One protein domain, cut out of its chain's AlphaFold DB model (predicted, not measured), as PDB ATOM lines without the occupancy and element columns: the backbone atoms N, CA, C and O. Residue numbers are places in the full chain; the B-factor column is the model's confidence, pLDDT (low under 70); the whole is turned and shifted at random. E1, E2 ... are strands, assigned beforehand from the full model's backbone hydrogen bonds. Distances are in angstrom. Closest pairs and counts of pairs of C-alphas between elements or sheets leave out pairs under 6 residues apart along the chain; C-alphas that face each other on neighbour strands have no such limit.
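What this domain is: This is residues 3 to 49 of the 65 residues of an uncharacterized protein of Gemmatimonadetes bacterium (UniProt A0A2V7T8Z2). A strongly twisted three-stranded sheet makes the body, a meander in which each strand is the antiparallel neighbour of the one before, and residues 17 to 24 of the loop between E1 and E2 stick out from it. The 47 printed residues include three named strands, in the order E1, E2, E3 both along the chain and across the sheet, and no named helix; the class is all strand. The whole is loose, with a radius of gyration of the C-alphas of 12.3 A, and elongated, spanning 37 by 20 by 16 A.

Where its parts are: E1, residues 10 to 14, begins at C-alpha 10 (22.388, 7.742, -6.059) and measures 13.2 A from first to last C-alpha. E2, residues 28 to 35, measures 22.4 A. E3, residues 38 to 48, measures 24.7 A, bends by 71 degrees at residue 44 and ends at C-alpha 48 (21.198, 21.237, 6.336).

How they stand to each other: Residues 3 to 4 pair antiparallel with residues 11 to 12 of E1. The hairpin E1 and E2 is antiparallel at 155 degrees, with N 11 and O 32 within hydrogen-bond range at 2.8 A. The hairpin E2 and E3 is antiparallel at 154 degrees, with N 33 and O 40 within range at 2.8 A.

The domain as a whole: The C-alphas of Asn 20 and Ala 36, the two farthest apart, are 37.6 A apart. The printed part has no cut; the link E1 to E2 is long, E2 to E3 tight. No printed residue is under 70 in pLDDT.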
ATOM      1  N   LYS A   3      15.669   7.094  -0.739       97.00
ATOM      2  CA  LYS A   3      15.185   7.101  -2.122       97.00
ATOM      3  C   LYS A   3      16.332   6.884  -3.107       97.00
ATOM      4  O   LYS A   3      17.240   7.707  -3.197       97.00
ATOM      5  N   LEU A   4      16.284   5.766  -3.828       96.88
ATOM      6  CA  LEU A   4      17.247   5.413  -4.872       96.88
ATOM      7  C   LEU A   4      16.807   6.012  -6.214       96.88
ATOM      8  O   LEU A   4      15.621   5.977  -6.551       96.88
ATOM      9  N   THR A   5      17.749   6.563  -6.976       96.81
ATOM     10  CA  THR A   5      17.499   7.029  -8.345       96.81
ATOM     11  C   THR A   5      17.248   5.864  -9.310       96.81
ATOM     12  O   THR A   5      17.786   4.779  -9.095       96.81
ATOM     13  N   PRO A   6      16.501   6.067 -10.415       95.94
ATOM     14  CA  PRO A   6      16.222   5.003 -11.389       95.94
ATOM     15  C   PRO A   6      17.468   4.378 -12.034       95.94
ATOM     16  O   PRO A   6      17.438   3.223 -12.447       95.94
ATOM     17  N   ASP A   7      18.569   5.131 -12.120       96.44
ATOM     18  CA  ASP A   7      19.853   4.640 -12.631       96.44
ATOM     19  C   ASP A   7      20.655   3.820 -11.602       96.44
ATOM     20  O   ASP A   7      21.737   3.331 -11.924       96.44
ATOM     21  N   ASN A   8      20.131   3.662 -10.380       96.31
ATOM     22  CA  ASN A   8      20.736   2.966  -9.245       96.31
ATOM     23  C   ASN A   8      22.088   3.528  -8.782       96.31
ATOM     24  O   ASN A   8      22.833   2.823  -8.107       96.31
ATOM     25  N   LYS A   9      22.422   4.779  -9.120       97.69
ATOM     26  CA  LYS A   9      23.729   5.374  -8.777       97.69
ATOM     27  C   LYS A   9      23.704   6.254  -7.532       97.69
ATOM     28  O   LYS A   9      24.764   6.548  -6.983       97.69
ATOM     29  N   ARG A  10      22.528   6.719  -7.104       97.88
ATOM     30  CA  ARG A  10      22.388   7.742  -6.059       97.88
ATOM     31  C   ARG A  10      21.270   7.384  -5.093       97.88
ATOM     32  O   ARG A  10      20.112   7.273  -5.486       97.88
ATOM     33  N   LEU A  11      21.621   7.246  -3.824       97.94
ATOM     34  CA  LEU A  11      20.691   7.007  -2.733       97.94
ATOM     35  C   LEU A  11      20.618   8.261  -1.861       97.94
ATOM     36  O   LEU A  11      21.566   8.588  -1.151       97.94
ATOM     37  N   TYR A  12      19.491   8.963  -1.908       97.69
ATOM     38  CA  TYR A  12      19.236  10.096  -1.024       97.69
ATOM     39  C   TYR A  12      18.706   9.592   0.315       97.69
ATOM     40  O   TYR A  12      17.792   8.763   0.350       97.69
ATOM     41  N   VAL A  13      19.262  10.108   1.410       97.69
ATOM     42  CA  VAL A  13      18.949   9.684   2.777       97.69
ATOM     43  C   VAL A  13      18.571  10.891   3.623       97.69
ATOM     44  O   VAL A  13      19.354  11.825   3.765       97.69
ATOM     45  N   SER A  14      17.386  10.839   4.220       97.06
ATOM     46  CA  SER A  14      16.919  11.758   5.261       97.06
ATOM     47  C   SER A  14      16.812  11.032   6.604       97.06
ATOM     48  O   SER A  14      16.671   9.804   6.644       97.06
ATOM     49  N   ASN A  15      16.852  11.769   7.713       95.19
ATOM     50  CA  ASN A  15      17.009  11.192   9.052       95.19
ATOM     51  C   ASN A  15      15.913  11.543  10.073       95.19
ATOM     52  O   ASN A  15      16.100  11.249  11.250       95.19
ATOM     53  N   SER A  16      14.778  12.109   9.650       95.31
ATOM     54  CA  SER A  16      13.572  12.158  10.490       95.31
ATOM     55  C   SER A  16      12.658  10.969  10.195       95.31
ATOM     56  O   SER A  16      12.506  10.555   9.038       95.31
ATOM     57  N   LEU A  17      12.070  10.416  11.253       93.06
ATOM     58  CA  LEU A  17      11.073   9.354  11.224       93.06
ATOM     59  C   LEU A  17       9.717   9.889  11.694       93.06
ATOM     60  O   LEU A  17       8.782   9.989  10.909       93.06
ATOM     61  N   LEU A  18       9.609  10.229  12.978       93.00
ATOM     62  CA  LEU A  18       8.384  10.710  13.616       93.00
ATOM     63  C   LEU A  18       8.760  11.638  14.761       93.00
ATOM     64  O   LEU A  18       9.653  11.332  15.545       93.00
ATOM     65  N   SER A  19       8.045  12.752  14.909       89.12
ATOM     66  CA  SER A  19       8.500  13.857  15.760       89.12
ATOM     67  C   SER A  19       8.717  13.501  17.235       89.12
ATOM     68  O   SER A  19       9.561  14.122  17.881       89.12
ATOM     69  N   ASN A  20       7.974  12.519  17.748       94.12
ATOM     70  CA  ASN A  20       8.057  11.989  19.110       94.12
ATOM     71  C   ASN A  20       9.043  10.817  19.274       94.12
ATOM     72  O   ASN A  20       9.332  10.434  20.405       94.12
ATOM     73  N   LEU A  21       9.512  10.229  18.172       94.38
ATOM     74  CA  LEU A  21      10.509   9.155  18.158       94.38
ATOM     75  C   LEU A  21      11.895   9.658  17.750       94.38
ATOM     76  O   LEU A  21      12.898   9.015  18.051       94.38
ATOM     77  N   ASP A  22      11.953  10.803  17.073       90.81
ATOM     78  CA  ASP A  22      13.206  11.441  16.719       90.81
ATOM     79  C   ASP A  22      13.902  11.944  17.993       90.81
ATOM     80  O   ASP A  22      13.373  12.770  18.742       90.81
ATOM     81  N   GLY A  23      15.123  11.460  18.230       87.94
ATOM     82  CA  GLY A  23      16.026  12.058  19.208       87.94
ATOM     83  C   GLY A  23      16.576  13.406  18.729       87.94
ATOM     84  O   GLY A  23      16.209  13.932  17.676       87.94
ATOM     85  N   LYS A  24      17.529  13.965  19.482       87.69
ATOM     86  CA  LYS A  24      18.303  15.117  19.006       87.69
ATOM     87  C   LYS A  24      19.331  14.634  17.982       87.69
ATOM     88  O   LYS A  24      20.354  14.064  18.353       87.69
ATOM     89  N   VAL A  25      19.037  14.845  16.704       89.12
ATOM     90  CA  VAL A  25      19.893  14.475  15.571       89.12
ATOM     91  C   VAL A  25      20.113  15.688  14.666       89.12
ATOM     92  O   VAL A  25      19.231  16.543  14.601       89.12
ATOM     93  N   PRO A  26      21.251  15.767  13.955       91.56
ATOM     94  CA  PRO A  26      21.476  16.825  12.977       91.56
ATOM     95  C   PRO A  26      20.599  16.561  11.751       91.56
ATOM     96  O   PRO A  26      20.933  15.704  10.928       91.56
ATOM     97  N   TYR A  27      19.437  17.210  11.669       95.69
ATOM     98  CA  TYR A  27      18.483  16.978  10.586       95.69
ATOM     99  C   TYR A  27      19.082  17.397   9.249       95.69
ATOM    100  O   TYR A  27      19.437  18.556   9.049       95.69
ATOM    101  N   ALA A  28      19.190  16.440   8.334       96.31
ATOM    102  CA  ALA A  28      19.852  16.651   7.060       96.31
ATOM    103  C   ALA A  28      19.325  15.699   5.985       96.31
ATOM    104  O   ALA A  28      18.782  14.626   6.276       96.31
ATOM    105  N   VAL A  29      19.545  16.086   4.730       97.44
ATOM    106  CA  VAL A  29      19.494  15.169   3.589       97.44
ATOM    107  C   VAL A  29      20.901  15.005   3.041       97.44
ATOM    108  O   VAL A  29      21.542  15.977   2.649       97.44
ATOM    109  N   ARG A  30      21.359  13.757   2.973       97.69
ATOM    110  CA  ARG A  30      22.673  13.391   2.443       97.69
ATOM    111  C   ARG A  30      22.533  12.508   1.221       97.69
ATOM    112  O   ARG A  30      21.544  11.789   1.067       97.69
ATOM    113  N   LEU A  31      23.553  12.537   0.375       98.00
ATOM    114  CA  LEU A  31      23.653  11.655  -0.776       98.00
ATOM    115  C   LEU A  31      24.673  10.552  -0.504       98.00
ATOM    116  O   LEU A  31      25.792  10.801  -0.061       98.00
ATOM    117  N   VAL A  32      24.279   9.327  -0.819       98.31
ATOM    118  CA  VAL A  32      25.157   8.166  -0.888       98.31
ATOM    119  C   VAL A  32      25.320   7.782  -2.356       98.31
ATOM    120  O   VAL A  32      24.345   7.489  -3.051       98.31
ATOM    121  N   ASN A  33      26.559   7.781  -2.831       98.25
ATOM    122  CA  ASN A  33      26.939   7.242  -4.126       98.25
ATOM    123  C   ASN A  33      26.942   5.710  -4.052       98.25
ATOM    124  O   ASN A  33      27.525   5.115  -3.144       98.25
ATOM    125  N   VAL A  34      26.280   5.081  -5.021       98.25
ATOM    126  CA  VAL A  34      26.164   3.628  -5.146       98.25
ATOM    127  C   VAL A  34      27.060   3.182  -6.297       98.25
ATOM    128  O   VAL A  34      26.865   3.592  -7.442       98.25
ATOM    129  N   GLY A  35      28.062   2.356  -6.002       96.50
ATOM    130  CA  GLY A  35      29.010   1.883  -7.006       96.50
ATOM    131  C   GLY A  35      29.554   0.490  -6.712       96.50
ATOM    132  O   GLY A  35      29.219  -0.138  -5.713       96.50
ATOM    133  N   ALA A  36      30.438   0.010  -7.589       95.81
ATOM    134  CA  ALA A  36      31.049  -1.317  -7.464       95.81
ATOM    135  C   ALA A  36      31.860  -1.495  -6.165       95.81
ATOM    136  O   ALA A  36      31.976  -2.603  -5.655       95.81
ATOM    137  N   ASN A  37      32.370  -0.394  -5.607       92.69
ATOM    138  CA  ASN A  37      33.124  -0.379  -4.351       92.69
ATOM    139  C   ASN A  37      32.218  -0.239  -3.111       92.69
ATOM    140  O   ASN A  37      32.712   0.013  -2.015       92.69
ATOM    141  N   GLY A  38      30.898  -0.365  -3.280       96.31
ATOM    142  CA  GLY A  38      29.909  -0.231  -2.218       96.31
ATOM    143  C   GLY A  38      29.271   1.157  -2.152       96.31
ATOM    144  O   GLY A  38      29.046   1.813  -3.171       96.31
ATOM    145  N   LEU A  39      28.935   1.567  -0.929       98.19
ATOM    146  CA  LEU A  39      28.214   2.798  -0.623       98.19
ATOM    147  C   LEU A  39      29.175   3.837  -0.050       98.19
ATOM    148  O   LEU A  39      29.799   3.594   0.982       98.19
ATOM    149  N   THR A  40      29.277   4.999  -0.690       98.00
ATOM    150  CA  THR A  40      30.138   6.095  -0.223       98.00
ATOM    151  C   THR A  40      29.338   7.375  -0.044       98.00
ATOM    152  O   THR A  40      28.476   7.699  -0.855       98.00
ATOM    153  N   LEU A  41      29.598   8.117   1.033       97.75
ATOM    154  CA  LEU A  41      28.947   9.405   1.258       97.75
ATOM    155  C   LEU A  41      29.489  10.442   0.264       97.75
ATOM    156  O   LEU A  41      30.704  10.560   0.091       97.75
ATOM    157  N   ASP A  42      28.604  11.209  -0.366       97.56
ATOM    158  CA  ASP A  42      29.005  12.353  -1.176       97.56
ATOM    159  C   ASP A  42      29.260  13.569  -0.276       97.56
ATOM    160  O   ASP A  42      28.331  14.187   0.238       97.56
ATOM    161  N   ALA A  43      30.530  13.931  -0.091       96.12
ATOM    162  CA  ALA A  43      30.916  15.040   0.783       96.12
ATOM    163  C   ALA A  43      30.486  16.429   0.270       96.12
ATOM    164  O   ALA A  43      30.582  17.402   1.012       96.12
ATOM    165  N   LYS A  44      30.055  16.551  -0.994       97.25
ATOM    166  CA  LYS A  44      29.593  17.827  -1.562       97.25
ATOM    167  C   LYS A  44      28.093  18.034  -1.381       97.25
ATOM    168  O   LYS A  44      27.625  19.157  -1.551       97.25
ATOM    169  N   PHE A  45      27.347  16.975  -1.077       97.06
ATOM    170  CA  PHE A  45      25.900  17.026  -0.915       97.06
ATOM    171  C   PHE A  45      25.519  16.740   0.542       97.06
ATOM    172  O   PHE A  45      25.329  15.589   0.945       97.06
ATOM    173  N   ASP A  46      25.382  17.814   1.314       96.06
ATOM    174  CA  ASP A  46      24.897  17.800   2.694       96.06
ATOM    175  C   ASP A  46      23.929  18.971   2.869       96.06
ATOM    176  O   ASP A  46      24.330  20.131   2.974       96.06
ATOM    177  N   VAL A  47      22.633  18.681   2.771       96.31
ATOM    178  CA  VAL A  47      21.592  19.701   2.879       96.31
ATOM    179  C   VAL A  47      21.178  19.799   4.334       96.31
ATOM    180  O   VAL A  47      20.552  18.881   4.866       96.31
ATOM    181  N   ASP A  48      21.521  20.921   4.951       95.56
ATOM    182  CA  ASP A  48      21.198  21.237   6.336       95.56
ATOM    183  C   ASP A  48      19.716  21.612   6.485       95.56
ATOM    184  O   ASP A  48      19.223  22.521   5.813       95.56
ATOM    185  N   PHE A  49      19.006  20.898   7.363       95.62
ATOM    186  CA  PHE A  49      17.628  21.209   7.742       95.62
ATOM    187  C   PHE A  49      17.500  21.745   9.176       95.62
ATOM    188  O   PHE A  49      16.396  22.049   9.629       95.62
TER     189      PHE A  49